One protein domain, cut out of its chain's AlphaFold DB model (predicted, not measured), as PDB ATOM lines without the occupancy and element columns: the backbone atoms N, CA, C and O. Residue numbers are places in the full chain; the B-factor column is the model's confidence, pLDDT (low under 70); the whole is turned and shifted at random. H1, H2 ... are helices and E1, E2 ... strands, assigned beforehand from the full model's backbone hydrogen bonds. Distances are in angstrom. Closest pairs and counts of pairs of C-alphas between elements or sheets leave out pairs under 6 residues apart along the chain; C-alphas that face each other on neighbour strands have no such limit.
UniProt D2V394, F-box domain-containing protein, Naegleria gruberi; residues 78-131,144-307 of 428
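AT A GLANCE: This is residues 78 to 131 and 144 to 307 of the 428 residues of the protein "F-box domain-containing protein" of Naegleria gruberi (UniProt D2V394). A twisted six-stranded sheet forms the middle of three layers, with helices on both its faces: H5 and H6 on one, H3 and H4 on the other. H8 packs on H6 with residues 295 to 297, and the small hairpin E4 and E5 lies past the last residue of E3. The printed part has 218 residues, with eight named helices and eight named strands in the order H1 H2 E1 E2 E3 E4 E5 E6 H3 H4 E7 E8 H5 H6 H7 H8, a mixed class. The large sheet runs E1 E2 E3 E6 E7 E8, antiparallel throughout. The whole is compact and rounded, with a radius of gyration of the C-alphas of 16.7 A and spans of 48 by 46 by 37 A.

IN THESE COORDINATES: H1 is residues 88 to 92, beginning at C-alpha 88 (-5.778, 7.338, 108.478), and H2 is 103 to 113. E1, 116 to 124, bends by 57 degrees at residue 119. E2 is 144 to 153, 28.5 A long; E3 160 to 167, 23.1 A; E4 172 to 174; E5 177 to 179; E6 184 to 189. H3 is 190 to 200, H4 207 to 213, E7 217 to 220, E8 229 to 231, H5 233 to 244, H6 255 to 269, 20.4 A long, and H7 282 to 287. H8, 295 to 307, is 19.7 A long and ends at C-alpha 307 (-19.803, 40.933, 99.442).

HOW THE PARTS SIT: Within hydrogen-bond range are N 119 and O 150 of E1 and E2, 2.8 A, N 149 and O 162 of the hairpin E2 and E3, 2.8 A, N 163 and O 186 of E3 and E6, 3.0 A, N 187 and O 217 of E6 and E7, 3.0 A, N 220 and O 229 of the hairpin E7 and E8, 2.9 A, and N 174 and O 177 of the hairpin E4 and E5, 3.1 A. H6 runs across the strands at a height over the sheet of 10.3 A. H5 has a height of 9.1 A and touches H6, about perpendicular at 77 degrees, closest at the C-alphas of Leu 241 and Pro 255, 5.2 A. H3 and H4 run along the strands on the face opposite H6, and touch at a steep tilt of 46 degrees, closest at the C-alphas of Asn 196 and Ile 210, 6.2 A. H8 touches H6, closest at the C-alphas of Tyr 261 and Met 297, 6.3 A. H2 is not on the sheet and only just touches H8, with 3 pairs of C-alphas within 8 A, the closest being Ser 105 and Tyr 300, 6.4 A. H1 and H7 only graze the sheet. Every O i to N i+4 pair is within hydrogen-bond range in H1, H2 and H7; the counts are 4 of 7 in H3, 2 of 3 in H4, 5 of 8 in H5, 6 of 11 in H6 and 8 of 9 in H8.

THE WHOLE: The two C-alphas farthest apart, Phe 129 and Gln 250, are 49.9 A apart. Residues 132 to 143 are not printed; C-alphas 131 and 144 are 17.8 A apart across this cut. Of the links printed whole, H6 to H7 is long. Mean pLDDT of the printed part is 73.6; 83 residues are under 70, among them 166 to 181 and 267 to 281.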
ATOM      1  N   TYR A  78     -24.834  14.656 108.975       45.16
ATOM      2  CA  TYR A  78     -24.850  14.496 107.510       45.16
ATOM      3  C   TYR A  78     -23.677  15.188 106.812       45.16
ATOM      4  O   TYR A  78     -23.825  15.857 105.787       45.16
ATOM      5  N   ALA A  79     -22.486  15.000 107.373       56.31
ATOM      6  CA  ALA A  79     -21.295  14.937 106.543       56.31
ATOM      7  C   ALA A  79     -21.358  13.642 105.712       56.31
ATOM      8  O   ALA A  79     -22.033  12.687 106.104       56.31
ATOM      9  N   CYS A  80     -20.657  13.598 104.576       59.19
ATOM     10  CA  CYS A  80     -20.422  12.340 103.865       59.19
ATOM     11  C   CYS A  80     -19.974  11.283 104.884       59.19
ATOM     12  O   CYS A  80     -18.993  11.503 105.601       59.19
ATOM     13  N   ARG A  81     -20.701  10.161 104.995       70.44
ATOM     14  CA  ARG A  81     -20.321   9.117 105.955       70.44
ATOM     15  C   ARG A  81     -19.018   8.503 105.470       70.44
ATOM     16  O   ARG A  81     -18.871   8.216 104.286       70.44
ATOM     17  N   ILE A  82     -18.075   8.299 106.379       72.69
ATOM     18  CA  ILE A  82     -16.786   7.676 106.076       72.69
ATOM     19  C   ILE A  82     -16.823   6.248 106.614       72.69
ATOM     20  O   ILE A  82     -17.119   6.028 107.791       72.69
ATOM     21  N   SER A  83     -16.507   5.272 105.768       73.38
ATOM     22  CA  SER A  83     -16.307   3.891 106.196       73.38
ATOM     23  C   SER A  83     -15.217   3.799 107.266       73.38
ATOM     24  O   SER A  83     -14.136   4.376 107.141       73.38
ATOM     25  N   LYS A  84     -15.453   2.993 108.309       73.88
ATOM     26  CA  LYS A  84     -14.435   2.709 109.337       73.88
ATOM     27  C   LYS A  84     -13.169   2.069 108.749       73.88
ATOM     28  O   LYS A  84     -12.123   2.150 109.381       73.88
ATOM     29  N   LYS A  85     -13.273   1.469 107.555       74.88
ATOM     30  CA  LYS A  85     -12.179   0.803 106.835       74.88
ATOM     31  C   LYS A  85     -11.231   1.769 106.112       74.88
ATOM     32  O   LYS A  85     -10.185   1.325 105.659       74.88
ATOM     33  N   LEU A  86     -11.571   3.058 105.997       73.25
ATOM     34  CA  LEU A  86     -10.661   4.048 105.415       73.25
ATOM     35  C   LEU A  86      -9.429   4.239 106.303       73.25
ATOM     36  O   LEU A  86      -9.561   4.465 107.515       73.25
ATOM     37  N   SER A  87      -8.252   4.178 105.674       71.62
ATOM     38  CA  SER A  87      -6.969   4.408 106.335       71.62
ATOM     39  C   SER A  87      -6.899   5.823 106.917       71.62
ATOM     40  O   SER A  87      -7.657   6.721 106.535       71.62
ATOM     41  N   LEU A  88      -6.008   6.018 107.892       67.19
ATOM     42  CA  LEU A  88      -5.778   7.338 108.478       67.19
ATOM     43  C   LEU A  88      -5.244   8.320 107.422       67.19
ATOM     44  O   LEU A  88      -5.722   9.444 107.351       67.19
ATOM     45  N   GLU A  89      -4.345   7.852 106.555       66.56
ATOM     46  CA  GLU A  89      -3.771   8.613 105.439       66.56
ATOM     47  C   GLU A  89      -4.851   9.098 104.463       66.56
ATOM     48  O   GLU A  89      -4.926  10.290 104.176       66.56
ATOM     49  N   SER A  90      -5.772   8.225 104.032       68.06
ATOM     50  CA  SER A  90      -6.890   8.627 103.166       68.06
ATOM     51  C   SER A  90      -7.777   9.685 103.833       68.06
ATOM     52  O   SER A  90      -8.299  10.569 103.162       68.06
ATOM     53  N   LYS A  91      -7.951   9.640 105.161       68.31
ATOM     54  CA  LYS A  91      -8.759  10.636 105.886       68.31
ATOM     55  C   LYS A  91      -8.115  12.023 105.915       68.31
ATOM     56  O   LYS A  91      -8.862  12.995 105.989       68.31
ATOM     57  N   CYS A  92      -6.788  12.133 105.820       67.19
ATOM     58  CA  CYS A  92      -6.095  13.426 105.731       67.19
ATOM     59  C   CYS A  92      -6.474  14.198 104.460       67.19
ATOM     60  O   CYS A  92      -6.526  15.424 104.470       67.19
ATOM     61  N   TYR A  93      -6.827  13.480 103.394       65.56
ATOM     62  CA  TYR A  93      -7.318  14.061 102.150       65.56
ATOM     63  C   TYR A  93      -8.800  14.418 102.190       65.56
ATOM     64  O   TYR A  93      -9.323  14.817 101.165       65.56
ATOM     65  N   LEU A  94      -9.524  14.262 103.299       69.06
ATOM     66  CA  LEU A  94     -10.957  14.554 103.339       69.06
ATOM     67  C   LEU A  94     -11.219  15.891 104.012       69.06
ATOM     68  O   LEU A  94     -10.762  16.155 105.124       69.06
ATOM     69  N   ASN A  95     -12.051  16.710 103.379       67.44
ATOM     70  CA  ASN A  95     -12.638  17.857 104.039       67.44
ATOM     71  C   ASN A  95     -14.123  17.570 104.270       67.44
ATOM     72  O   ASN A  95     -14.915  17.372 103.357       67.44
ATOM     73  N   LEU A  96     -14.516  17.498 105.536       63.34
ATOM     74  CA  LEU A  96     -15.915  17.278 105.912       63.34
ATOM     75  C   LEU A  96     -16.549  18.511 106.555       63.34
ATOM     76  O   LEU A  96     -17.721  18.487 106.929       63.34
ATOM     77  N   LYS A  97     -15.787  19.600 106.704       61.47
ATOM     78  CA  LYS A  97     -16.203  20.804 107.428       61.47
ATOM     79  C   LYS A  97     -16.426  21.961 106.458       61.47
ATOM     80  O   LYS A  97     -15.773  22.997 106.542       61.47
ATOM     81  N   TYR A  98     -17.395  21.805 105.556       63.06
ATOM     82  CA  TYR A  98     -17.785  22.876 104.638       63.06
ATOM     83  C   TYR A  98     -18.863  23.782 105.215       63.06
ATOM     84  O   TYR A  98     -19.911  23.331 105.681       63.06
ATOM     85  N   LYS A  99     -18.630  25.092 105.103       65.38
ATOM     86  CA  LYS A  99     -19.661  26.110 105.299       65.38
ATOM     87  C   LYS A  99     -20.202  26.530 103.938       65.38
ATOM     88  O   LYS A  99     -19.473  27.067 103.109       65.38
ATOM     89  N   PHE A 100     -21.487  26.283 103.723       67.94
ATOM     90  CA  PHE A 100     -22.197  26.760 102.542       67.94
ATOM     91  C   PHE A 100     -22.602  28.228 102.732       67.94
ATOM     92  O   PHE A 100     -22.864  28.640 103.865       67.94
ATOM     93  N   PRO A 101     -22.650  29.026 101.651       65.44
ATOM     94  CA  PRO A 101     -22.884  30.466 101.731       65.44
ATOM     95  C   PRO A 101     -24.317  30.824 102.148       65.44
ATOM     96  O   PRO A 101     -24.577  31.963 102.532       65.44
ATOM     97  N   ASP A 102     -25.249  29.871 102.084       64.81
ATOM     98  CA  ASP A 102     -26.643  30.061 102.460       64.81
ATOM     99  C   ASP A 102     -27.294  28.760 102.970       64.81
ATOM    100  O   ASP A 102     -26.807  27.648 102.729       64.81
ATOM    101  N   ASN A 103     -28.421  28.913 103.672       61.97
ATOM    102  CA  ASN A 103     -29.158  27.801 104.272       61.97
ATOM    103  C   ASN A 103     -29.736  26.836 103.233       61.97
ATOM    104  O   ASN A 103     -29.763  25.637 103.485       61.97
ATOM    105  N   PHE A 104     -30.196  27.329 102.082       65.31
ATOM    106  CA  PHE A 104     -30.790  26.479 101.054       65.31
ATOM    107  C   PHE A 104     -29.736  25.534 100.466       65.31
ATOM    108  O   PHE A 104     -29.908  24.318 100.527       65.31
ATOM    109  N   SER A 105     -28.600  26.072 100.017       67.94
ATOM    110  CA  SER A 105     -27.462  25.289  99.528       67.94
ATOM    111  C   SER A 105     -26.967  24.305 100.590       67.94
ATOM    112  O   SER A 105     -26.741  23.137 100.291       67.94
ATOM    113  N   SER A 106     -26.860  24.740 101.852       67.44
ATOM    114  CA  SER A 106     -26.445  23.861 102.951       67.44
ATOM    115  C   SER A 106     -27.371  22.656 103.123       67.44
ATOM    116  O   SER A 106     -26.887  21.543 103.315       67.44
ATOM    117  N   GLN A 107     -28.686  22.863 103.060       64.75
ATOM    118  CA  GLN A 107     -29.657  21.785 103.247       64.75
ATOM    119  C   GLN A 107     -29.679  20.822 102.061       64.75
ATOM    120  O   GLN A 107     -29.713  19.611 102.271       64.75
ATOM    121  N   VAL A 108     -29.581  21.345 100.833       68.88
ATOM    122  CA  VAL A 108     -29.466  20.522  99.622       68.88
ATOM    123  C   VAL A 108     -28.243  19.609  99.717       68.88
ATOM    124  O   VAL A 108     -28.369  18.406  99.518       68.88
ATOM    125  N   VAL A 109     -27.081  20.136 100.114       71.25
ATOM    126  CA  VAL A 109     -25.874  19.313 100.289       71.25
ATOM    127  C   VAL A 109     -26.028  18.271 101.386       71.25
ATOM    128  O   VAL A 109     -25.703  17.109 101.162       71.25
ATOM    129  N   LYS A 110     -26.541  18.653 102.558       68.56
ATOM    130  CA  LYS A 110     -26.749  17.711 103.669       68.56
ATOM    131  C   LYS A 110     -27.654  16.553 103.268       68.56
ATOM    132  O   LYS A 110     -27.347  15.411 103.581       68.56
ATOM    133  N   MET A 111     -28.734  16.840 102.546       68.50
ATOM    134  CA  MET A 111     -29.662  15.830 102.040       68.50
ATOM    135  C   MET A 111     -28.986  14.839 101.083       68.50
ATOM    136  O   MET A 111     -29.297  13.655 101.107       68.50
ATOM    137  N   ILE A 112     -28.065  15.298 100.238       71.50
ATOM    138  CA  ILE A 112     -27.321  14.421  99.327       71.50
ATOM    139  C   ILE A 112     -26.302  13.591 100.102       71.50
ATOM    140  O   ILE A 112     -26.277  12.369  99.996       71.50
ATOM    141  N   LEU A 113     -25.444  14.264 100.875       73.12
ATOM    142  CA  LEU A 113     -24.314  13.636 101.552       73.12
ATOM    143  C   LEU A 113     -24.773  12.660 102.638       73.12
ATOM    144  O   LEU A 113     -24.080  11.678 102.894       73.12
ATOM    145  N   SER A 114     -25.957  12.863 103.227       66.56
ATOM    146  CA  SER A 114     -26.555  11.919 104.179       66.56
ATOM    147  C   SER A 114     -26.795  10.532 103.582       66.56
ATOM    148  O   SER A 114     -26.815   9.547 104.331       66.56
ATOM    149  N   ARG A 115     -26.971  10.455 102.257       70.69
ATOM    150  CA  ARG A 115     -27.258   9.234 101.493       70.69
ATOM    151  C   ARG A 115     -26.004   8.562 100.954       70.69
ATOM    152  O   ARG A 115     -26.113   7.481 100.380       70.69
ATOM    153  N   ILE A 116     -24.844   9.189 101.130       77.06
ATOM    154  CA  ILE A 116     -23.572   8.756 100.564       77.06
ATOM    155  C   ILE A 116     -22.664   8.241 101.684       77.06
ATOM    156  O   ILE A 116     -22.439   8.900 102.703       77.06
ATOM    157  N   LEU A 117     -22.119   7.049 101.470       81.69
ATOM    158  CA  LEU A 117     -21.056   6.448 102.262       81.69
ATOM    159  C   LEU A 117     -19.810   6.319 101.383       81.69
ATOM    160  O   LEU A 117     -19.829   5.580 100.405       81.69
ATOM    161  N   LEU A 118     -18.724   6.993 101.750       85.25
ATOM    162  CA  LEU A 118     -17.404   6.765 101.167       85.25
ATOM    163  C   LEU A 118     -16.854   5.436 101.702       85.25
ATOM    164  O   LEU A 118     -16.598   5.303 102.902       85.25
ATOM    165  N   GLU A 119     -16.703   4.448 100.824       83.81
ATOM    166  CA  GLU A 119     -16.211   3.108 101.153       83.81
ATOM    167  C   GLU A 119     -14.687   3.014 101.064       83.81
ATOM    168  O   GLU A 119     -14.066   2.475 101.984       83.81
ATOM    169  N   SER A 120     -14.101   3.567  99.999       84.19
ATOM    170  CA  SER A 120     -12.651   3.661  99.802       84.19
ATOM    171  C   SER A 120     -12.265   4.962  99.100       84.19
ATOM    172  O   SER A 120     -13.045   5.535  98.335       84.19
ATOM    173  N   LEU A 121     -11.051   5.426  99.393       82.00
ATOM    174  CA  LEU A 121     -10.378   6.541  98.738       82.00
ATOM    175  C   LEU A 121      -8.945   6.102  98.462       82.00
ATOM    176  O   LEU A 121      -8.189   5.821  99.396       82.00
ATOM    177  N   GLU A 122      -8.611   6.060  97.185       77.19
ATOM    178  CA  GLU A 122      -7.329   5.629  96.648       77.19
ATOM    179  C   GLU A 122      -6.707   6.809  95.893       77.19
ATOM    180  O   GLU A 122      -7.397   7.506  95.146       77.19
ATOM    181  N   SER A 123      -5.415   7.038  96.119       68.88
ATOM    182  CA  SER A 123      -4.595   8.020  95.406       68.88
ATOM    183  C   SER A 123      -3.438   7.275  94.756       68.88
ATOM    184  O   SER A 123      -2.831   6.427  95.412       68.88
ATOM    185  N   THR A 124      -3.143   7.559  93.490       60.06
ATOM    186  CA  THR A 124      -2.052   6.909  92.749       60.06
ATOM    187  C   THR A 124      -1.312   7.907  91.865       60.06
ATOM    188  O   THR A 124      -1.965   8.709  91.191       60.06
ATOM    189  N   ASP A 125       0.013   7.768  91.782       52.28
ATOM    190  CA  ASP A 125       0.859   8.499  90.822       52.28
ATOM    191  C   ASP A 125       0.822   7.863  89.414       52.28
ATOM    192  O   ASP A 125       1.114   8.527  88.427       52.28
ATOM    193  N   ASN A 126       0.434   6.580  89.307       42.75
ATOM    194  CA  ASN A 126       0.174   5.837  88.063       42.75
ATOM    195  C   ASN A 126      -0.787   4.658  88.326       42.75
ATOM    196  O   ASN A 126      -0.741   4.049  89.396       42.75
ATOM    197  N   PHE A 127      -1.641   4.310  87.354       49.25
ATOM    198  CA  PHE A 127      -2.659   3.248  87.485       49.25
ATOM    199  C   PHE A 127      -2.111   1.807  87.413       49.25
ATOM    200  O   PHE A 127      -2.843   0.865  87.726       49.25
ATOM    201  N   ASP A 128      -0.846   1.623  87.033       39.56
ATOM    202  CA  ASP A 128      -0.214   0.314  86.856       39.56
ATOM    203  C   ASP A 128       0.630  -0.057  88.084       39.56
ATOM    204  O   ASP A 128       1.762   0.385  88.174       39.56
ATOM    205  N   PHE A 129       0.088  -0.827  89.035       28.39
ATOM    206  CA  PHE A 129       0.762  -1.864  89.855       28.39
ATOM    207  C   PHE A 129      -0.218  -2.379  90.937       28.39
ATOM    208  O   PHE A 129      -1.111  -1.643  91.366       28.39
ATOM    209  N   PRO A 130      -0.104  -3.641  91.406       31.12
ATOM    210  CA  PRO A 130      -0.952  -4.139  92.477       31.12
ATOM    211  C   PRO A 130      -0.643  -3.350  93.751       31.12
ATOM    212  O   PRO A 130       0.520  -3.220  94.132       31.12
ATOM    213  N   PHE A 131      -1.702  -2.824  94.370       34.84
ATOM    214  CA  PHE A 131      -1.730  -2.078  95.628       34.84
ATOM    215  C   PHE A 131      -0.502  -2.310  96.522       34.84
ATOM    216  O   PHE A 131      -0.437  -3.284  97.274       34.84
ATOM    217  N   PRO A 144       1.612  14.519  89.514       55.16
ATOM    218  CA  PRO A 144       0.176  14.464  89.241       55.16
ATOM    219  C   PRO A 144      -0.531  13.419  90.121       55.16
ATOM    220  O   PRO A 144      -0.085  12.279  90.188       55.16
ATOM    221  N   LEU A 145      -1.673  13.769  90.734       65.69
ATOM    222  CA  LEU A 145      -2.459  12.832  91.543       65.69
ATOM    223  C   LEU A 145      -3.758  12.421  90.844       65.69
ATOM    224  O   LEU A 145      -4.634  13.242  90.534       65.69
ATOM    225  N   HIS A 146      -3.918  11.112  90.678       74.06
ATOM    226  CA  HIS A 146      -5.189  10.502  90.317       74.06
ATOM    227  C   HIS A 146      -5.885   9.990  91.569       74.06
ATOM    228  O   HIS A 146      -5.315   9.219  92.339       74.06
ATOM    229  N   PHE A 147      -7.149  10.369  91.735       77.25
ATOM    230  CA  PHE A 147      -7.975   9.873  92.825       77.25
ATOM    231  C   PHE A 147      -9.050   8.942  92.288       77.25
ATOM    232  O   PHE A 147      -9.711   9.246  91.290       77.25
ATOM    233  N   LYS A 148      -9.259   7.831  92.991       86.38
ATOM    234  CA  LYS A 148     -10.395   6.929  92.815       86.38
ATOM    235  C   LYS A 148     -11.135   6.819  94.139       86.38
ATOM    236  O   LYS A 148     -10.576   6.439  95.162       86.38
ATOM    237  N   MET A 149     -12.419   7.135  94.112       86.25
ATOM    238  CA  MET A 149     -13.311   6.995  95.251       86.25
ATOM    239  C   MET A 149     -14.414   6.008  94.938       86.25
ATOM    240  O   MET A 149     -15.000   6.039  93.853       86.25
ATOM    241  N   LYS A 150     -14.741   5.184  95.928       90.94
ATOM    242  CA  LYS A 150     -15.886   4.282  95.891       90.94
ATOM    243  C   LYS A 150     -16.938   4.761  96.878       90.94
ATOM    244  O   LYS A 150     -16.665   4.867  98.074       90.94
ATOM    245  N   PHE A 151     -18.140   5.024  96.386       87.94
ATOM    246  CA  PHE A 151     -19.261   5.493  97.183       87.94
ATOM    247  C   PHE A 151     -20.424   4.520  97.123       87.94
ATOM    248  O   PHE A 151     -20.928   4.205  96.050       87.94
ATOM    249  N   LYS A 152     -20.933   4.129  98.284       84.19
ATOM    250  CA  LYS A 152     -22.230   3.474  98.392       84.19
ATOM    251  C   LYS A 152     -23.310   4.528  98.587       84.19
ATOM    252  O   LYS A 152     -23.207   5.372  99.478       84.19
ATOM    253  N   ILE A 153     -24.346   4.467  97.761       78.00
ATOM    254  CA  ILE A 153     -25.439   5.438  97.769       78.00
ATOM    255  C   ILE A 153     -26.733   4.721  98.133       78.00
ATOM    256  O   ILE A 153     -27.087   3.708  97.541       78.00
ATOM    257  N   SER A 154     -27.461   5.252  99.111       70.56
ATOM    258  CA  SER A 154     -28.758   4.695  99.499       70.56
ATOM    259  C   SER A 154     -29.756   4.763  98.341       70.56
ATOM    260  O   SER A 154     -30.058   5.859  97.856       70.56
ATOM    261  N   GLY A 155     -30.307   3.612  97.951       66.12
ATOM    262  CA  GLY A 155     -31.254   3.478  96.838       66.12
ATOM    263  C   GLY A 155     -30.613   3.187  95.478       66.12
ATOM    264  O   GLY A 155     -31.327   3.208  94.481       66.12
ATOM    265  N   ILE A 156     -29.299   2.938  95.438       76.31
ATOM    266  CA  ILE A 156     -28.580   2.415  94.273       76.31
ATOM    267  C   ILE A 156     -27.926   1.097  94.699       76.31
ATOM    268  O   ILE A 156     -27.223   1.055  95.711       76.31
ATOM    269  N   ASP A 157     -28.180   0.030  93.944       77.81
ATOM    270  CA  ASP A 157     -27.741  -1.324  94.305       77.81
ATOM    271  C   ASP A 157     -26.220  -1.492  94.216       77.81
ATOM    272  O   ASP A 157     -25.612  -2.223  95.001       77.81
ATOM    273  N   GLU A 158     -25.598  -0.772  93.285       88.19
ATOM    274  CA  GLU A 158     -24.170  -0.838  93.019       88.19
ATOM    275  C   GLU A 158     -23.429   0.437  93.469       88.19
ATOM    276  O   GLU A 158     -23.949   1.547  93.315       88.19
ATOM    277  N   PRO A 159     -22.195   0.323  94.003       90.69
ATOM    278  CA  PRO A 159     -21.378   1.485  94.318       90.69
ATOM    279  C   PRO A 159     -21.065   2.355  93.096       90.69
ATOM    280  O   PRO A 159     -20.791   1.871  91.998       90.69
ATOM    281  N   LEU A 160     -21.030   3.663  93.329       92.31
ATOM    282  CA  LEU A 160     -20.549   4.669  92.397       92.31
ATOM    283  C   LEU A 160     -19.030   4.805  92.521       92.31
ATOM    284  O   LEU A 160     -18.504   5.057  93.607       92.31
ATOM    285  N   ILE A 161     -18.337   4.714  91.397       93.06
ATOM    286  CA  ILE A 161     -16.936   5.078  91.258       93.06
ATOM    287  C   ILE A 161     -16.834   6.516  90.768       93.06
ATOM    288  O   ILE A 161     -17.424   6.899  89.756       93.06
ATOM    289  N   VAL A 162     -16.043   7.303  91.489       89.94
ATOM    290  CA  VAL A 162     -15.657   8.654  91.091       89.94
ATOM    291  C   VAL A 162     -14.164   8.667  90.866       89.94
ATOM    292  O   VAL A 162     -13.404   8.282  91.753       89.94
ATOM    293  N   ARG A 163     -13.741   9.118  89.688       87.94
ATOM    294  CA  ARG A 163     -12.329   9.355  89.394       87.94
ATOM    295  C   ARG A 163     -12.126  10.810  89.040       87.94
ATOM    296  O   ARG A 163     -12.956  11.402  88.352       87.94
ATOM    297  N   TRP A 164     -11.011  11.373  89.465       80.00
ATOM    298  CA  TRP A 164     -10.581  12.665  88.957       80.00
ATOM    299  C   TRP A 164      -9.073  12.750  88.867       80.00
ATOM    300  O   TRP A 164      -8.347  11.994  89.518       80.00
ATOM    301  N   PHE A 165      -8.631  13.738  88.105       76.19
ATOM    302  CA  PHE A 165      -7.236  14.111  87.970       76.19
ATOM    303  C   PHE A 165      -7.007  15.538  88.465       76.19
ATOM    304  O   PHE A 165      -7.717  16.457  88.048       76.19
ATOM    305  N   GLY A 166      -6.022  15.720  89.345       65.94
ATOM    306  CA  GLY A 166      -5.611  17.022  89.867       65.94
ATOM    307  C   GLY A 166      -4.110  17.052  90.154       65.94
ATOM    308  O   GLY A 166      -3.555  16.071  90.633       65.94
ATOM    309  N   ILE A 167      -3.440  18.173  89.884       58.47
ATOM    310  CA  ILE A 167      -2.029  18.358  90.253       58.47
ATOM    311  C   ILE A 167      -1.972  19.114  91.583       58.47
ATOM    312  O   ILE A 167      -2.701  20.093  91.761       58.47
ATOM    313  N   VAL A 168      -1.113  18.667  92.506       51.38
ATOM    314  CA  VAL A 168      -1.047  19.228  93.864       51.38
ATOM    315  C   VAL A 168      -0.474  20.643  93.879       51.38
ATOM    316  O   VAL A 168      -1.080  21.485  94.532       51.38
ATOM    317  N   GLN A 169       0.577  20.983  93.126       44.59
ATOM    318  CA  GLN A 169       1.101  22.368  93.110       44.59
ATOM    319  C   GLN A 169       1.661  22.869  91.764       44.59
ATOM    320  O   GLN A 169       1.852  24.071  91.594       44.59
ATOM    321  N   ASN A 170       1.797  22.017  90.746       38.75
ATOM    322  CA  ASN A 170       2.332  22.386  89.429       38.75
ATOM    323  C   ASN A 170       1.250  22.696  88.385       38.75
ATOM    324  O   ASN A 170       1.181  22.093  87.314       38.75
ATOM    325  N   GLY A 171       0.391  23.671  88.681       43.84
ATOM    326  CA  GLY A 171      -0.354  24.314  87.603       43.84
ATOM    327  C   GLY A 171       0.558  25.248  86.806       43.84
ATOM    328  O   GLY A 171       1.489  25.834  87.356       43.84
ATOM    329  N   PHE A 172       0.284  25.476  85.524       42.12
ATOM    330  CA  PHE A 172       0.957  26.589  84.856       42.12
ATOM    331  C   PHE A 172       0.406  27.906  85.427       42.12
ATOM    332  O   PHE A 172      -0.811  28.117  85.489       42.12
ATOM    333  N   PHE A 173       1.292  28.791  85.888       37.59
ATOM    334  CA  PHE A 173       0.897  30.090  86.421       37.59
ATOM    335  C   PHE A 173       0.674  31.070  85.272       37.59
ATOM    336  O   PHE A 173       1.616  31.542  84.644       37.59
ATOM    337  N   LEU A 174      -0.586  31.407  84.998       34.72
ATOM    338  CA  LEU A 174      -0.930  32.378  83.961       34.72
ATOM    339  C   LEU A 174      -2.032  33.312  84.468       34.72
ATOM    340  O   LEU A 174      -3.134  32.890  84.825       34.72
ATOM    341  N   PHE A 175      -1.729  34.616  84.484       39.06
ATOM    342  CA  PHE A 175      -2.631  35.696  84.914       39.06
ATOM    343  C   PHE A 175      -3.148  35.556  86.360       39.06
ATOM    344  O   PHE A 175      -4.326  35.799  86.637       39.06
ATOM    345  N   GLY A 176      -2.266  35.163  87.287       45.00
ATOM    346  CA  GLY A 176      -2.570  35.088  88.721       45.00
ATOM    347  C   GLY A 176      -3.261  33.796  89.164       45.00
ATOM    348  O   GLY A 176      -3.817  33.754  90.261       45.00
ATOM    349  N   TYR A 177      -3.278  32.759  88.319       51.38
ATOM    350  CA  TYR A 177      -3.975  31.505  88.580       51.38
ATOM    351  C   TYR A 177      -3.207  30.291  88.043       51.38
ATOM    352  O   TYR A 177      -2.796  30.295  86.889       51.38
ATOM    353  N   TYR A 178      -3.114  29.245  88.867       54.94
ATOM    354  CA  TYR A 178      -2.703  27.895  88.475       54.94
ATOM    355  C   TYR A 178      -3.846  27.171  87.745       54.94
ATOM    356  O   TYR A 178      -4.993  27.262  88.210       54.94
ATOM    357  N   TYR A 179      -3.530  26.515  86.621       63.19
ATOM    358  CA  TYR A 179      -4.415  25.598  85.887       63.19
ATOM    359  C   TYR A 179      -3.782  24.206  85.768       63.19
ATOM    360  O   TYR A 179      -2.579  24.097  85.540       63.19
ATOM    361  N   THR A 180      -4.613  23.172  85.844       69.12
ATOM    362  CA  THR A 180      -4.252  21.755  85.736       69.12
ATOM    363  C   THR A 180      -4.492  21.268  84.308       69.12
ATOM    364  O   THR A 180      -5.630  21.246  83.837       69.12
ATOM    365  N   ASN A 181      -3.427  20.881  83.604       66.50
ATOM    366  CA  ASN A 181      -3.543  20.294  82.267       66.50
ATOM    367  C   ASN A 181      -4.199  18.905  82.344       66.50
ATOM    368  O   ASN A 181      -3.802  18.131  83.197       66.50
ATOM    369  N   GLY A 182      -5.169  18.572  81.488       71.19
ATOM    370  CA  GLY A 182      -5.815  17.246  81.495       71.19
ATOM    371  C   GLY A 182      -6.776  16.990  82.665       71.19
ATOM    372  O   GLY A 182      -7.117  15.843  82.944       71.19
ATOM    373  N   TYR A 183      -7.225  18.036  83.368       81.06
ATOM    374  CA  TYR A 183      -8.219  17.910  84.439       81.06
ATOM    375  C   TYR A 183      -9.509  17.248  83.934       81.06
ATOM    376  O   TYR A 183     -10.125  17.705  82.966       81.06
ATOM    377  N   TYR A 184      -9.963  16.210  84.638       86.94
ATOM    378  CA  TYR A 184     -11.236  15.554  84.361       86.94
ATOM    379  C   TYR A 184     -11.957  15.119  85.636       86.94
ATOM    380  O   TYR A 184     -11.343  14.896  86.680       86.94
ATOM    381  N   ILE A 185     -13.276  14.956  85.521       89.56
ATOM    382  CA  ILE A 185     -14.131  14.308  86.520       89.56
ATOM    383  C   ILE A 185     -14.894  13.187  85.819       89.56
ATOM    384  O   ILE A 185     -15.487  13.405  84.764       89.56
ATOM    385  N   TYR A 186     -14.903  12.005  86.421       93.12
ATOM    386  CA  TYR A 186     -15.527  10.797  85.900       93.12
ATOM    387  C   TYR A 186     -16.460  10.184  86.947       93.12
ATOM    388  O   TYR A 186     -16.080  10.065  88.114       93.12
ATOM    389  N   PHE A 187     -17.653   9.762  86.520       94.38
ATOM    390  CA  PHE A 187     -18.625   9.034  87.344       94.38
ATOM    391  C   PHE A 187     -19.137   7.800  86.590       94.38
ATOM    392  O   PHE A 187     -19.660   7.943  85.482       94.38
ATOM    393  N   ALA A 188     -19.061   6.622  87.206       95.25
ATOM    394  CA  ALA A 188     -19.645   5.381  86.686       95.25
ATOM    395  C   ALA A 188     -19.996   4.414  87.819       95.25
ATOM    396  O   ALA A 188     -19.384   4.473  88.883       95.25
ATOM    397  N   THR A 189     -20.938   3.499  87.611       94.88
ATOM    398  CA  THR A 189     -21.111   2.364  88.532       94.88
ATOM    399  C   THR A 189     -19.843   1.508  88.572       94.88
ATOM    400  O   THR A 189     -18.989   1.579  87.686       94.88
ATOM    401  N   GLU A 190     -19.680   0.694  89.611       94.38
ATOM    402  CA  GLU A 190     -18.521  -0.194  89.740       94.38
ATOM    403  C   GLU A 190     -18.380  -1.176  88.559       94.38
ATOM    404  O   GLU A 190     -17.262  -1.440  88.111       94.38
ATOM    405  N   SER A 191     -19.485  -1.683  88.020       94.69
ATOM    406  CA  SER A 191     -19.524  -2.573  86.859       94.69
ATOM    407  C   SER A 191     -19.060  -1.862  85.594       94.69
ATOM    408  O   SER A 191     -18.197  -2.377  84.881       94.69
ATOM    409  N   ASP A 192     -19.558  -0.653  85.349       95.38
ATOM    410  CA  ASP A 192     -19.152   0.151  84.203       95.38
ATOM    411  C   ASP A 192     -17.698   0.635  84.327       95.38
ATOM    412  O   ASP A 192     -16.961   0.622  83.341       95.38
ATOM    413  N   ASP A 193     -17.226   0.966  85.536       94.00
ATOM    414  CA  ASP A 193     -15.813   1.270  85.798       94.00
ATOM    415  C   ASP A 193     -14.892   0.102  85.440       94.00
ATOM    416  O   ASP A 193     -13.850   0.312  84.818       94.00
ATOM    417  N   LYS A 194     -15.282  -1.133  85.776       92.50
ATOM    418  CA  LYS A 194     -14.519  -2.339  85.413       92.50
ATOM    419  C   LYS A 194     -14.447  -2.529  83.902       92.50
ATOM    420  O   LYS A 194     -13.392  -2.884  83.384       92.50
ATOM    421  N   LEU A 195     -15.537  -2.266  83.187       93.31
ATOM    422  CA  LEU A 195     -15.564  -2.366  81.725       93.31
ATOM    423  C   LEU A 195     -14.754  -1.252  81.052       93.31
ATOM    424  O   LEU A 195     -14.167  -1.466  79.990       93.31
ATOM    425  N   ASN A 196     -14.659  -0.092  81.702       92.50
ATOM    426  CA  ASN A 196     -13.831   1.023  81.261       92.50
ATOM    427  C   ASN A 196     -12.359   0.902  81.689       92.50
ATOM    428  O   ASN A 196     -11.546   1.709  81.244       92.50
ATOM    429  N   ALA A 197     -11.985  -0.097  82.499       88.00
ATOM    430  CA  ALA A 197     -10.646  -0.223  83.088       88.00
ATOM    431  C   ALA A 197      -9.512  -0.153  82.051       88.00
ATOM    432  O   ALA A 197      -8.488   0.472  82.305       88.00
ATOM    433  N   LYS A 198      -9.724  -0.718  80.857       87.69
ATOM    434  CA  LYS A 198      -8.746  -0.699  79.757       87.69
ATOM    435  C   LYS A 198      -8.403   0.707  79.236       87.69
ATOM    436  O   LYS A 198      -7.327   0.884  78.686       87.69
ATOM    437  N   TYR A 199      -9.289   1.690  79.406       88.81
ATOM    438  CA  TYR A 199      -9.067   3.083  78.984       88.81
ATOM    439  C   TYR A 199      -8.346   3.926  80.047       88.81
ATOM    440  O   TYR A 199      -8.012   5.084  79.801       88.81
ATOM    441  N   PHE A 200      -8.117   3.348  81.229       82.19
ATOM    442  CA  PHE A 200      -7.329   3.937  82.311       82.19
ATOM    443  C   PHE A 200      -5.910   3.346  82.394       82.19
ATOM    444  O   PHE A 200      -5.224   3.585  83.381       82.19
ATOM    445  N   ALA A 201      -5.484   2.547  81.408       68.19
ATOM    446  CA  ALA A 201      -4.173   1.900  81.406       68.19
ATOM    447  C   ALA A 201      -3.050   2.882  81.011       68.19
ATOM    448  O   ALA A 201      -3.193   3.628  80.041       68.19
ATOM    449  N   GLY A 202      -1.920   2.845  81.726       60.94
ATOM    450  CA  GLY A 202      -0.758   3.705  81.480       60.94
ATOM    451  C   GLY A 202      -0.871   5.135  82.033       60.94
ATOM    452  O   GLY A 202      -1.680   5.434  82.911       60.94
ATOM    453  N   SER A 203      -0.027   6.034  81.516       59.00
ATOM    454  CA  SER A 203       0.100   7.434  81.963       59.00
ATOM    455  C   SER A 203      -0.900   8.404  81.315       59.00
ATOM    456  O   SER A 203      -0.933   9.583  81.670       59.00
ATOM    457  N   SER A 204      -1.725   7.942  80.368       67.44
ATOM    458  CA  SER A 204      -2.711   8.767  79.658       67.44
ATOM    459  C   SER A 204      -4.087   8.105  79.637       67.44
ATOM    460  O   SER A 204      -4.232   6.996  79.129       67.44
ATOM    461  N   VAL A 205      -5.107   8.806  80.136       83.50
ATOM    462  CA  VAL A 205      -6.498   8.326  80.153       83.50
ATOM    463  C   VAL A 205      -7.180   8.616  78.812       83.50
ATOM    464  O   VAL A 205      -7.278   9.776  78.406       83.50
ATOM    465  N   ASP A 206      -7.717   7.587  78.151       89.44
ATOM    466  CA  ASP A 206      -8.493   7.739  76.911       89.44
ATOM    467  C   ASP A 206      -9.962   8.085  77.208       89.44
ATOM    468  O   ASP A 206     -10.868   7.249  77.162       89.44
ATOM    469  N   LEU A 207     -10.210   9.358  77.520       90.88
ATOM    470  CA  LEU A 207     -11.555   9.862  77.816       90.88
ATOM    471  C   LEU A 207     -12.512   9.746  76.619       90.88
ATOM    472  O   LEU A 207     -13.713   9.561  76.821       90.88
ATOM    473  N   ASN A 208     -12.000   9.810  75.386       91.31
ATOM    474  CA  ASN A 208     -12.814   9.674  74.178       91.31
ATOM    475  C   ASN A 208     -13.299   8.230  74.002       91.31
ATOM    476  O   ASN A 208     -14.486   8.010  73.743       91.31
ATOM    477  N   GLY A 209     -12.416   7.251  74.203       92.44
ATOM    478  CA  GLY A 209     -12.767   5.832  74.188       92.44
ATOM    479  C   GLY A 209     -13.820   5.475  75.239       92.44
ATOM    480  O   GLY A 209     -14.768   4.744  74.933       92.44
ATOM    481  N   ILE A 210     -13.722   6.057  76.443       93.81
ATOM    482  CA  ILE A 210     -14.735   5.914  77.505       93.81
ATOM    483  C   ILE A 210     -16.057   6.572  77.089       93.81
ATOM    484  O   ILE A 210     -17.118   5.957  77.219       93.81
ATOM    485  N   ALA A 211     -16.017   7.803  76.566       93.31
ATOM    486  CA  ALA A 211     -17.214   8.535  76.153       93.31
ATOM    487  C   ALA A 211     -18.031   7.761  75.105       93.31
ATOM    488  O   ALA A 211     -19.260   7.715  75.196       93.31
ATOM    489  N   GLN A 212     -17.357   7.097  74.161       94.19
ATOM    490  CA  GLN A 212     -17.991   6.267  73.132       94.19
ATOM    491  C   GLN A 212     -18.728   5.044  73.695       94.19
ATOM    492  O   GLN A 212     -19.663   4.563  73.060       94.19
ATOM    493  N   GLN A 213     -18.359   4.551  74.884       93.06
ATOM    494  CA  GLN A 213     -19.074   3.431  75.507       93.06
ATOM    495  C   GLN A 213     -20.459   3.829  76.026       93.06
ATOM    496  O   GLN A 213     -21.309   2.961  76.204       93.06
ATOM    497  N   GLY A 214     -20.684   5.117  76.320       92.56
ATOM    498  CA  GLY A 214     -21.945   5.605  76.890       92.56
ATOM    499  C   GLY A 214     -22.225   5.134  78.326       92.56
ATOM    500  O   GLY A 214     -23.365   5.207  78.776       92.56
ATOM    501  N   ARG A 215     -21.198   4.655  79.039       94.06
ATOM    502  CA  ARG A 215     -21.287   3.999  80.362       94.06
ATOM    503  C   ARG A 215     -20.726   4.829  81.515       94.06
ATOM    504  O   ARG A 215     -20.429   4.317  82.585       94.06
ATOM    505  N   ALA A 216     -20.485   6.104  81.276       96.25
ATOM    506  CA  ALA A 216     -19.944   6.995  82.283       96.25
ATOM    507  C   ALA A 216     -20.352   8.425  81.976       96.25
ATOM    508  O   ALA A 216     -20.572   8.788  80.819       96.25
ATOM    509  N   PHE A 217     -20.383   9.249  83.013       96.88
ATOM    510  CA  PHE A 217     -20.285  10.687  82.848       96.88
ATOM    511  C   PHE A 217     -18.829  11.114  82.881       96.88
ATOM    512  O   PHE A 217     -18.053  10.632  83.709       96.88
ATOM    513  N   ILE A 218     -18.496  12.075  82.024       95.19
ATOM    514  CA  ILE A 218     -17.157  12.638  81.931       95.19
ATOM    515  C   ILE A 218     -17.272  14.150  81.762       95.19
ATOM    516  O   ILE A 218     -17.972  14.636  80.875       95.19
ATOM    517  N   TYR A 219     -16.549  14.885  82.596       93.12
ATOM    518  CA  TYR A 219     -16.194  16.281  82.381       93.12
ATOM    519  C   TYR A 219     -14.704  16.343  82.053       93.12
ATOM    520  O   TYR A 219     -13.912  15.808  82.826       93.12
ATOM    521  N   HIS A 220     -14.321  17.009  80.964       90.50
ATOM    522  CA  HIS A 220     -12.923  17.174  80.564       90.50
ATOM    523  C   HIS A 220     -12.592  18.638  80.277       90.50
ATOM    524  O   HIS A 220     -13.230  19.300  79.456       90.50
ATOM    525  N   PHE A 221     -11.575  19.152  80.962       85.56
ATOM    526  CA  PHE A 221     -11.048  20.483  80.721       85.56
ATOM    527  C   PHE A 221     -10.024  20.457  79.586       85.56
ATOM    528  O   PHE A 221      -8.892  20.026  79.764       85.56
ATOM    529  N   ASN A 222     -10.423  20.995  78.434       82.06
ATOM    530  CA  ASN A 222      -9.578  21.040  77.242       82.06
ATOM    531  C   ASN A 222      -8.458  22.083  77.347       82.06
ATOM    532  O   ASN A 222      -7.288  21.785  77.141       82.06
ATOM    533  N   SER A 223      -8.817  23.342  77.618       75.12
ATOM    534  CA  SER A 223      -7.871  24.439  77.848       75.12
ATOM    535  C   SER A 223      -8.600  25.706  78.310       75.12
ATOM    536  O   SER A 223      -9.828  25.798  78.268       75.12
ATOM    537  N   LYS A 224      -7.851  26.753  78.684       70.38
ATOM    538  CA  LYS A 224      -8.410  28.068  79.050       70.38
ATOM    539  C   LYS A 224      -9.236  28.711  77.919       70.38
ATOM    540  O   LYS A 224     -10.215  29.412  78.182       70.38
ATOM    541  N   ASN A 225      -8.831  28.526  76.668       73.75
ATOM    542  CA  ASN A 225      -9.474  29.186  75.530       73.75
ATOM    543  C   ASN A 225     -10.473  28.269  74.818       73.75
ATOM    544  O   ASN A 225     -11.138  28.704  73.888       73.75
ATOM    545  N   MET A 226     -10.643  27.035  75.289       76.56
ATOM    546  CA  MET A 226     -11.621  26.100  74.748       76.56
ATOM    547  C   MET A 226     -12.733  25.833  75.770       76.56
ATOM    548  O   MET A 226     -12.503  25.900  76.984       76.56
ATOM    549  N   PRO A 227     -13.974  25.592  75.321       78.19
ATOM    550  CA  PRO A 227     -14.997  25.047  76.201       78.19
ATOM    551  C   PRO A 227     -14.564  23.663  76.703       78.19
ATOM    552  O   PRO A 227     -13.833  22.950  76.019       78.19
ATOM    553  N   ALA A 228     -15.000  23.303  77.909       86.56
ATOM    554  CA  ALA A 228     -14.840  21.945  78.410       86.56
ATOM    555  C   ALA A 228     -15.831  21.004  77.719       86.56
ATOM    556  O   ALA A 228     -16.971  21.397  77.440       86.56
ATOM    557  N   ASP A 229     -15.416  19.758  77.532       91.50
ATOM    558  CA  ASP A 229     -16.287  18.710  77.023       91.50
ATOM    559  C   ASP A 229     -17.044  18.036  78.163       91.50
ATOM    560  O   ASP A 229     -16.538  17.863  79.277       91.50
ATOM    561  N   VAL A 230     -18.301  17.684  77.887       93.94
ATOM    562  CA  VAL A 230     -19.169  16.999  78.844       93.94
ATOM    563  C   VAL A 230     -19.916  15.878  78.140       93.94
ATOM    564  O   VAL A 230     -20.801  16.140  77.323       93.94
ATOM    565  N   TRP A 231     -19.621  14.641  78.523       96.50
ATOM    566  CA  TRP A 231     -20.259  13.434  78.002       96.50
ATOM    567  C   TRP A 231     -21.075  12.722  79.084       96.50
ATOM    568  O   TRP A 231     -20.870  12.922  80.282       96.50
ATOM    569  N   GLY A 232     -22.037  11.898  78.661       95.81
ATOM    570  CA  GLY A 232     -22.765  11.007  79.571       95.81
ATOM    571  C   GLY A 232     -23.695  11.692  80.577       95.81
ATOM    572  O   GLY A 232     -23.993  11.123  81.624       95.81
ATOM    573  N   ARG A 233     -24.199  12.901  80.285       94.69
ATOM    574  CA  ARG A 233     -25.187  13.575  81.158       94.69
ATOM    575  C   ARG A 233     -26.405  12.698  81.423       94.69
ATOM    576  O   ARG A 233     -26.828  12.584  82.567       94.69
ATOM    577  N   GLN A 234     -26.927  12.057  80.376       94.31
ATOM    578  CA  GLN A 234     -28.081  11.173  80.496       94.31
ATOM    579  C   GLN A 234     -27.785   9.979  81.403       94.31
ATOM    580  O   GLN A 234     -28.611   9.680  82.256       94.31
ATOM    581  N   TYR A 235     -26.601   9.371  81.273       95.25
ATOM    582  CA  TYR A 235     -26.147   8.283  82.139       95.25
ATOM    583  C   TYR A 235     -26.141   8.709  83.615       95.25
ATOM    584  O   TYR A 235     -26.769   8.067  84.453       95.25
ATOM    585  N   LEU A 236     -25.513   9.845  83.942       93.38
ATOM    586  CA  LEU A 236     -25.497  10.362  85.316       93.38
ATOM    587  C   LEU A 236     -26.914  10.646  85.839       93.38
ATOM    588  O   LEU A 236     -27.222  10.355  86.997       93.38
ATOM    589  N   CYS A 237     -27.791  11.186  84.990       91.19
ATOM    590  CA  CYS A 237     -29.179  11.442  85.353       91.19
ATOM    591  C   CYS A 237     -29.970  10.160  85.623       91.19
ATOM    592  O   CYS A 237     -30.643  10.092  86.647       91.19
ATOM    593  N   SER A 238     -29.909   9.172  84.728       88.81
ATOM    594  CA  SER A 238     -30.717   7.950  84.816       88.81
ATOM    595  C   SER A 238     -30.241   7.001  85.903       88.81
ATOM    596  O   SER A 238     -31.071   6.387  86.562       88.81
ATOM    597  N   THR A 239     -28.926   6.895  86.082       87.62
ATOM    598  CA  THR A 239     -28.308   5.849  86.905       87.62
ATOM    599  C   THR A 239     -28.077   6.305  88.343       87.62
ATOM    600  O   THR A 239     -28.060   5.487  89.255       87.62
ATOM    601  N   ILE A 240     -27.884   7.610  88.568       83.44
ATOM    602  CA  ILE A 240     -27.465   8.134  89.876       83.44
ATOM    603  C   ILE A 240     -28.433   9.205  90.372       83.44
ATOM    604  O   ILE A 240     -29.045   9.065  91.430       83.44
ATOM    605  N   LEU A 241     -28.585  10.301  89.628       85.50
ATOM    606  CA  LEU A 241     -29.284  11.483  90.142       85.50
ATOM    607  C   LEU A 241     -30.796  11.280  90.278       85.50
ATOM    608  O   LEU A 241     -31.388  11.860  91.184       85.50
ATOM    609  N   SER A 242     -31.405  10.437  89.444       80.19
ATOM    610  CA  SER A 242     -32.808  10.004  89.549       80.19
ATOM    611  C   SER A 242     -33.147   9.389  90.912       80.19
ATOM    612  O   SER A 242     -34.256   9.574  91.404       80.19
ATOM    613  N   HIS A 243     -32.190   8.703  91.542       72.62
ATOM    614  CA  HIS A 243     -32.380   8.057  92.837       72.62
ATOM    615  C   HIS A 243     -32.182   9.032  94.000       72.62
ATOM    616  O   HIS A 243     -32.776   8.851  95.062       72.62
ATOM    617  N   ILE A 244     -31.341  10.058  93.827       70.56
ATOM    618  CA  ILE A 244     -30.830  10.898  94.923       70.56
ATOM    619  C   ILE A 244     -31.553  12.242  95.017       70.56
ATOM    620  O   ILE A 244     -31.806  12.736  96.119       70.56
ATOM    621  N   VAL A 245     -31.855  12.845  93.869       67.62
ATOM    622  CA  VAL A 245     -32.416  14.191  93.775       67.62
ATOM    623  C   VAL A 245     -33.935  14.092  93.879       67.62
ATOM    624  O   VAL A 245     -34.566  13.533  92.982       67.62
ATOM    625  N   PRO A 246     -34.562  14.640  94.934       55.88
ATOM    626  CA  PRO A 246     -36.008  14.635  95.019       55.88
ATOM    627  C   PRO A 246     -36.567  15.572  93.947       55.88
ATOM    628  O   PRO A 246     -36.239  16.762  93.900       55.88
ATOM    629  N   THR A 247     -37.443  15.048  93.094       52.53
ATOM    630  CA  THR A 247     -38.152  15.827  92.073       52.53
ATOM    631  C   THR A 247     -39.269  16.644  92.719       52.53
ATOM    632  O   THR A 247     -40.459  16.365  92.561       52.53
ATOM    633  N   VAL A 248     -38.906  17.641  93.527       48.06
ATOM    634  CA  VAL A 248     -39.876  18.520  94.182       48.06
ATOM    635  C   VAL A 248     -40.259  19.630  93.210       48.06
ATOM    636  O   VAL A 248     -39.517  20.599  93.038       48.06
ATOM    637  N   LYS A 249     -41.450  19.517  92.598       43.28
ATOM    638  CA  LYS A 249     -41.987  20.496  91.627       43.28
ATOM    639  C   LYS A 249     -41.931  21.946  92.130       43.28
ATOM    640  O   LYS A 249     -41.695  22.849  91.343       43.28
ATOM    641  N   GLN A 250     -42.088  22.175  93.436       38.38
ATOM    642  CA  GLN A 250     -42.039  23.510  94.048       38.38
ATOM    643  C   GLN A 250     -40.664  24.204  93.959       38.38
ATOM    644  O   GLN A 250     -40.579  25.438  94.027       38.38
ATOM    645  N   TYR A 251     -39.594  23.422  93.837       46.34
ATOM    646  CA  TYR A 251     -38.234  23.917  93.640       46.34
ATOM    647  C   TYR A 251     -37.745  23.706  92.202       46.34
ATOM    648  O   TYR A 251     -36.606  24.063  91.916       46.34
ATOM    649  N   GLU A 252     -38.603  23.149  91.334       54.34
ATOM    650  CA  GLU A 252     -38.299  22.745  89.955       54.34
ATOM    651  C   GLU A 252     -37.062  21.846  89.846       54.34
ATOM    652  O   GLU A 252     -36.478  21.756  88.786       54.34
ATOM    653  N   LEU A 253     -36.665  21.156  90.921       63.78
ATOM    654  CA  LEU A 253     -35.432  20.375  90.929       63.78
ATOM    655  C   LEU A 253     -35.572  19.157  90.019       63.78
ATOM    656  O   LEU A 253     -36.363  18.250  90.292       63.78
ATOM    657  N   SER A 254     -34.771  19.130  88.960       73.56
ATOM    658  CA  SER A 254     -34.635  17.984  88.066       73.56
ATOM    659  C   SER A 254     -33.236  17.356  88.170       73.56
ATOM    660  O   SER A 254     -32.257  18.058  88.450       73.56
ATOM    661  N   PRO A 255     -33.090  16.044  87.897       82.94
ATOM    662  CA  PRO A 255     -31.779  15.398  87.844       82.94
ATOM    663  C   PRO A 255     -30.791  16.104  86.904       82.94
ATOM    664  O   PRO A 255     -29.609  16.204  87.215       82.94
ATOM    665  N   ILE A 256     -31.262  16.643  85.774       85.12
ATOM    666  CA  ILE A 256     -30.397  17.305  84.787       85.12
ATOM    667  C   ILE A 256     -29.825  18.632  85.292       85.12
ATOM    668  O   ILE A 256     -28.646  18.922  85.081       85.12
ATOM    669  N   GLU A 257     -30.611  19.419  86.026       81.38
ATOM    670  CA  GLU A 257     -30.119  20.646  86.663       81.38
ATOM    671  C   GLU A 257     -29.151  20.348  87.803       81.38
ATOM    672  O   GLU A 257     -28.366  21.208  88.202       81.38
ATOM    673  N   PHE A 258     -29.167  19.128  88.325       84.38
ATOM    674  CA  PHE A 258     -28.267  18.740  89.389       84.38
ATOM    675  C   PHE A 258     -26.888  18.316  88.901       84.38
ATOM    676  O   PHE A 258     -25.956  18.346  89.688       84.38
ATOM    677  N   VAL A 259     -26.715  17.978  87.622       89.94
ATOM    678  CA  VAL A 259     -25.429  17.535  87.053       89.94
ATOM    679  C   VAL A 259     -24.246  18.464  87.386       89.94
ATOM    680  O   VAL A 259     -23.258  17.976  87.943       89.94
ATOM    681  N   PRO A 260     -24.288  19.784  87.105       88.25
ATOM    682  CA  PRO A 260     -23.175  20.666  87.459       88.25
ATOM    683  C   PRO A 260     -22.996  20.787  88.976       88.25
ATOM    684  O   PRO A 260     -21.871  20.865  89.459       88.25
ATOM    685  N   TYR A 261     -24.094  20.761  89.733       83.00
ATOM    686  CA  TYR A 261     -24.041  20.794  91.192       83.00
ATOM    687  C   TYR A 261     -23.404  19.513  91.754       83.00
ATOM    688  O   TYR A 261     -22.598  19.574  92.669       83.00
ATOM    689  N   TRP A 262     -23.674  18.356  91.151       85.88
ATOM    690  CA  TRP A 262     -23.089  17.065  91.498       85.88
ATOM    691  C   TRP A 262     -21.579  17.063  91.284       85.88
ATOM    692  O   TRP A 262     -20.827  16.780  92.211       85.88
ATOM    693  N   CYS A 263     -21.128  17.483  90.100       84.62
ATOM    694  CA  CYS A 263     -19.703  17.632  89.798       84.62
ATOM    695  C   CYS A 263     -19.006  18.603  90.759       84.62
ATOM    696  O   CYS A 263     -17.833  18.429  91.064       84.62
ATOM    697  N   PHE A 264     -19.733  19.609  91.250       78.75
ATOM    698  CA  PHE A 264     -19.246  20.573  92.228       78.75
ATOM    699  C   PHE A 264     -19.071  19.980  93.640       78.75
ATOM    700  O   PHE A 264     -18.179  20.416  94.361       78.75
ATOM    701  N   LEU A 265     -19.870  18.989  94.050       76.94
ATOM    702  CA  LEU A 265     -19.857  18.462  95.424       76.94
ATOM    703  C   LEU A 265     -18.684  17.533  95.730       76.94
ATOM    704  O   LEU A 265     -18.142  17.582  96.831       76.94
ATOM    705  N   PHE A 266     -18.292  16.675  94.792       74.50
ATOM    706  CA  PHE A 266     -17.259  15.667  95.050       74.50
ATOM    707  C   PHE A 266     -15.867  16.268  95.271       74.50
ATOM    708  O   PHE A 266     -15.213  15.847  96.223       74.50
ATOM    709  N   PRO A 267     -15.432  17.293  94.511       68.69
ATOM    710  CA  PRO A 267     -14.221  18.046  94.822       68.69
ATOM    711  C   PRO A 267     -14.233  18.704  96.202       68.69
ATOM    712  O   PRO A 267     -13.170  19.008  96.720       68.69
ATOM    713  N   LEU A 268     -15.404  18.931  96.813       66.94
ATOM    714  CA  LEU A 268     -15.462  19.375  98.206       66.94
ATOM    715  C   LEU A 268     -15.135  18.218  99.149       66.94
ATOM    716  O   LEU A 268     -14.439  18.410 100.121       66.94
ATOM    717  N   ILE A 269     -15.568  16.989  98.889       69.00
ATOM    718  CA  ILE A 269     -15.296  15.883  99.825       69.00
ATOM    719  C   ILE A 269     -13.781  15.674 100.036       69.00
ATOM    720  O   ILE A 269     -13.375  15.301 101.139       69.00
ATOM    721  N   ILE A 270     -12.944  15.980  99.037       65.12
ATOM    722  CA  ILE A 270     -11.483  15.877  99.139       65.12
ATOM    723  C   ILE A 270     -10.838  17.250  99.386       65.12
ATOM    724  O   ILE A 270     -11.072  18.228  98.684       65.12
ATOM    725  N   HIS A 271      -9.956  17.304 100.374       58.75
ATOM    726  CA  HIS A 271      -8.999  18.364 100.616       58.75
ATOM    727  C   HIS A 271      -7.923  18.358  99.517       58.75
ATOM    728  O   HIS A 271      -6.958  17.599  99.579       58.75
ATOM    729  N   SER A 272      -8.058  19.209  98.498       49.50
ATOM    730  CA  SER A 272      -6.915  19.534  97.642       49.50
ATOM    731  C   SER A 272      -5.960  20.438  98.429       49.50
ATOM    732  O   SER A 272      -6.147  21.653  98.423       49.50
ATOM    733  N   MET A 273      -5.026  19.828  99.168       41.75
ATOM    734  CA  MET A 273      -3.704  20.323  99.607       41.75
ATOM    735  C   MET A 273      -3.451  21.846  99.486       41.75
ATOM    736  O   MET A 273      -2.524  22.287  98.810       41.75
ATOM    737  N   SER A 274      -4.280  22.684 100.112       39.00
ATOM    738  CA  SER A 274      -3.998  24.109 100.284       39.00
ATOM    739  C   SER A 274      -4.850  24.670 101.420       39.00
ATOM    740  O   SER A 274      -6.071  24.497 101.444       39.00
ATOM    741  N   ASP A 275      -4.209  25.406 102.330       36.16
ATOM    742  CA  ASP A 275      -4.828  26.043 103.505       36.16
ATOM    743  C   ASP A 275      -5.918  27.072 103.164       36.16
ATOM    744  O   ASP A 275      -6.683  27.524 104.018       36.16
ATOM    745  N   ASN A 276      -6.063  27.412 101.884       39.12
ATOM    746  CA  ASN A 276      -7.205  28.154 101.387       39.12
ATOM    747  C   ASN A 276      -8.326  27.169 101.051       39.12
ATOM    748  O   ASN A 276      -8.496  26.804  99.893       39.12
ATOM    749  N   ALA A 277      -9.122  26.802 102.061       34.75
ATOM    750  CA  ALA A 277     -10.243  25.844 102.056       34.75
ATOM    751  C   ALA A 277     -11.370  26.065 101.006       34.75
ATOM    752  O   ALA A 277     -12.461  25.505 101.119       34.75
ATOM    753  N   VAL A 278     -11.141  26.910  99.997       40.31
ATOM    754  CA  VAL A 278     -12.066  27.289  98.929       40.31
ATOM    755  C   VAL A 278     -11.346  27.451  97.573       40.31
ATOM    756  O   VAL A 278     -11.758  28.236  96.716       40.31
ATOM    757  N   THR A 279     -10.235  26.754  97.339       47.31
ATOM    758  CA  THR A 279      -9.612  26.666  96.007       47.31
ATOM    759  C   THR A 279     -10.346  25.633  95.160       47.31
ATOM    760  O   THR A 279      -9.882  24.533  94.898       47.31
ATOM    761  N   PHE A 280     -11.541  26.010  94.703       61.06
ATOM    762  CA  PHE A 280     -12.230  25.281  93.644       61.06
ATOM    763  C   PHE A 280     -11.326  25.154  92.408       61.06
ATOM    764  O   PHE A 280     -10.665  26.130  92.026       61.06
ATOM    765  N   SER A 281     -11.381  24.004  91.732       66.31
ATOM    766  CA  SER A 281     -10.844  23.852  90.381       66.31
ATOM    767  C   SER A 281     -11.450  24.937  89.480       66.31
ATOM    768  O   SER A 281     -12.664  24.996  89.238       66.31
ATOM    769  N   LYS A 282     -10.605  25.865  89.021       72.31
ATOM    770  CA  LYS A 282     -11.034  26.951  88.126       72.31
ATOM    771  C   LYS A 282     -11.455  26.391  86.780       72.31
ATOM    772  O   LYS A 282     -12.284  27.014  86.124       72.31
ATOM    773  N   GLU A 283     -10.895  25.246  86.411       78.12
ATOM    774  CA  GLU A 283     -11.239  24.435  85.257       78.12
ATOM    775  C   GLU A 283     -12.746  24.183  85.272       78.12
ATOM    776  O   GLU A 283     -13.460  24.726  84.430       78.12
ATOM    777  N   PHE A 284     -13.271  23.529  86.312       81.62
ATOM    778  CA  PHE A 284     -14.708  23.284  86.416       81.62
ATOM    779  C   PHE A 284     -15.521  24.583  86.489       81.62
ATOM    780  O   PHE A 284     -16.404  24.839  85.667       81.62
ATOM    781  N   VAL A 285     -15.196  25.443  87.458       78.56
ATOM    782  CA  VAL A 285     -16.022  26.605  87.810       78.56
ATOM    783  C   VAL A 285     -16.105  27.651  86.687       78.56
ATOM    784  O   VAL A 285     -17.098  28.374  86.601       78.56
ATOM    785  N   LYS A 286     -15.090  27.757  85.820       78.19
ATOM    786  CA  LYS A 286     -15.096  28.698  84.686       78.19
ATOM    787  C   LYS A 286     -15.431  28.050  83.343       78.19
ATOM    788  O   LYS A 286     -15.924  28.762  82.469       78.19
ATOM    789  N   HIS A 287     -15.147  26.759  83.155       81.56
ATOM    790  CA  HIS A 287     -15.238  26.122  81.835       81.56
ATOM    791  C   HIS A 287     -16.398  25.144  81.697       81.56
ATOM    792  O   HIS A 287     -16.713  24.774  80.566       81.56
ATOM    793  N   TYR A 288     -17.078  24.766  82.786       85.88
ATOM    794  CA  TYR A 288     -18.302  23.983  82.655       85.88
ATOM    795  C   TYR A 288     -19.351  24.748  81.822       85.88
ATOM    796  O   TYR A 288     -19.669  25.905  82.136       85.88
ATOM    797  N   PRO A 289     -19.920  24.136  80.763       83.81
ATOM    798  CA  PRO A 289     -20.878  24.805  79.894       83.81
ATOM    799  C   PRO A 289     -22.093  25.330  80.662       83.81
ATOM    800  O   PRO A 289     -22.805  24.577  81.323       83.81
ATOM    801  N   ASN A 290     -22.352  26.633  80.530       79.19
ATOM    802  CA  ASN A 290     -23.524  27.315  81.092       79.19
ATOM    803  C   ASN A 290     -23.669  27.164  82.621       79.19
ATOM    804  O   ASN A 290     -24.782  27.139  83.142       79.19
ATOM    805  N   ILE A 291     -22.547  27.104  83.353       83.75
ATOM    806  CA  ILE A 291     -22.543  26.919  84.814       83.75
ATOM    807  C   ILE A 291     -23.387  27.960  85.562       83.75
ATOM    808  O   ILE A 291     -24.123  27.602  86.469       83.75
ATOM    809  N   ILE A 292     -23.339  29.234  85.163       83.25
ATOM    810  CA  ILE A 292     -24.132  30.302  85.793       83.25
ATOM    811  C   ILE A 292     -25.581  30.357  85.310       83.25
ATOM    812  O   ILE A 292     -26.407  30.982  85.960       83.25
ATOM    813  N   SER A 293     -25.904  29.711  84.187       83.12
ATOM    814  CA  SER A 293     -27.292  29.545  83.746       83.12
ATOM    815  C   SER A 293     -27.997  28.449  84.546       83.12
ATOM    816  O   SER A 293     -29.221  28.397  84.579       83.12
ATOM    817  N   ASN A 294     -27.236  27.572  85.209       85.25
ATOM    818  CA  ASN A 294     -27.791  26.613  86.145       85.25
ATOM    819  C   ASN A 294     -28.245  27.317  87.430       85.25
ATOM    820  O   ASN A 294     -27.454  27.972  88.106       85.25
ATOM    821  N   ARG A 295     -29.511  27.129  87.805       80.12
ATOM    822  CA  ARG A 295     -30.141  27.825  88.934       80.12
ATOM    823  C   ARG A 295     -29.484  27.547  90.289       80.12
ATOM    824  O   ARG A 295     -29.315  28.478  91.077       80.12
ATOM    825  N   LEU A 296     -29.118  26.295  90.572       78.31
ATOM    826  CA  LEU A 296     -28.482  25.917  91.841       78.31
ATOM    827  C   LEU A 296     -27.092  26.538  91.962       78.31
ATOM    828  O   LEU A 296     -26.766  27.153  92.980       78.31
ATOM    829  N   MET A 297     -26.301  26.434  90.893       85.19
ATOM    830  CA  MET A 297     -24.977  27.047  90.825       85.19
ATOM    831  C   MET A 297     -25.058  28.572  90.880       85.19
ATOM    832  O   MET A 297     -24.282  29.188  91.605       85.19
ATOM    833  N   TYR A 298     -26.016  29.186  90.183       84.88
ATOM    834  CA  TYR A 298     -26.261  30.625  90.248       84.88
ATOM    835  C   TYR A 298     -26.554  31.071  91.679       84.88
ATOM    836  O   TYR A 298     -25.917  31.998  92.173       84.88
ATOM    837  N   HIS A 299     -27.474  30.387  92.366       81.06
ATOM    838  CA  HIS A 299     -27.834  30.708  93.744       81.06
ATOM    839  C   HIS A 299     -26.630  30.595  94.687       81.06
ATOM    840  O   HIS A 299     -26.349  31.523  95.449       81.06
ATOM    841  N   TYR A 300     -25.877  29.496  94.587       82.75
ATOM    842  CA  TYR A 300     -24.659  29.296  95.366       82.75
ATOM    843  C   TYR A 300     -23.630  30.409  95.104       82.75
ATOM    844  O   TYR A 300     -23.149  31.049  96.040       82.75
ATOM    845  N   MET A 301     -23.317  30.678  93.831       85.31
ATOM    846  CA  MET A 301     -22.292  31.651  93.437       85.31
ATOM    847  C   MET A 301     -22.699  33.085  93.776       85.31
ATOM    848  O   MET A 301     -21.857  33.864  94.221       85.31
ATOM    849  N   ALA A 302     -23.977  33.434  93.628       85.38
ATOM    850  CA  ALA A 302     -24.522  34.715  94.059       85.38
ATOM    851  C   ALA A 302     -24.258  34.953  95.548       85.38
ATOM    852  O   ALA A 302     -23.637  35.946  95.921       85.38
ATOM    853  N   ASN A 303     -24.654  34.011  96.406       83.44
ATOM    854  CA  ASN A 303     -24.463  34.159  97.848       83.44
ATOM    855  C   ASN A 303     -22.978  34.160  98.230       83.44
ATOM    856  O   ASN A 303     -22.558  34.980  99.047       83.44
ATOM    857  N   TYR A 304     -22.167  33.314  97.591       83.56
ATOM    858  CA  TYR A 304     -20.725  33.258  97.825       83.56
ATOM    859  C   TYR A 304     -20.017  34.578  97.476       83.56
ATOM    860  O   TYR A 304     -19.151  35.049  98.217       83.56
ATOM    861  N   TYR A 305     -20.394  35.212  96.363       83.56
ATOM    862  CA  TYR A 305     -19.777  36.452  95.897       83.56
ATOM    863  C   TYR A 305     -20.485  37.729  96.355       83.56
ATOM    864  O   TYR A 305     -20.024  38.810  95.990       83.56
ATOM    865  N   LYS A 306     -21.536  37.635  97.180       84.56
ATOM    866  CA  LYS A 306     -22.378  38.765  97.605       84.56
ATOM    867  C   LYS A 306     -21.578  39.996  98.006       84.56
ATOM    868  O   LYS A 306     -21.724  41.049  97.397       84.56
ATOM    869  N   ASN A 307     -20.628  39.835  98.927       81.56
ATOM    870  CA  ASN A 307     -19.803  40.933  99.442       81.56
ATOM    871  C   ASN A 307     -18.942  41.634  98.375       81.56
ATOM    872  O   ASN A 307     -18.407  42.708  98.630       81.56
TER     873      ASN A 307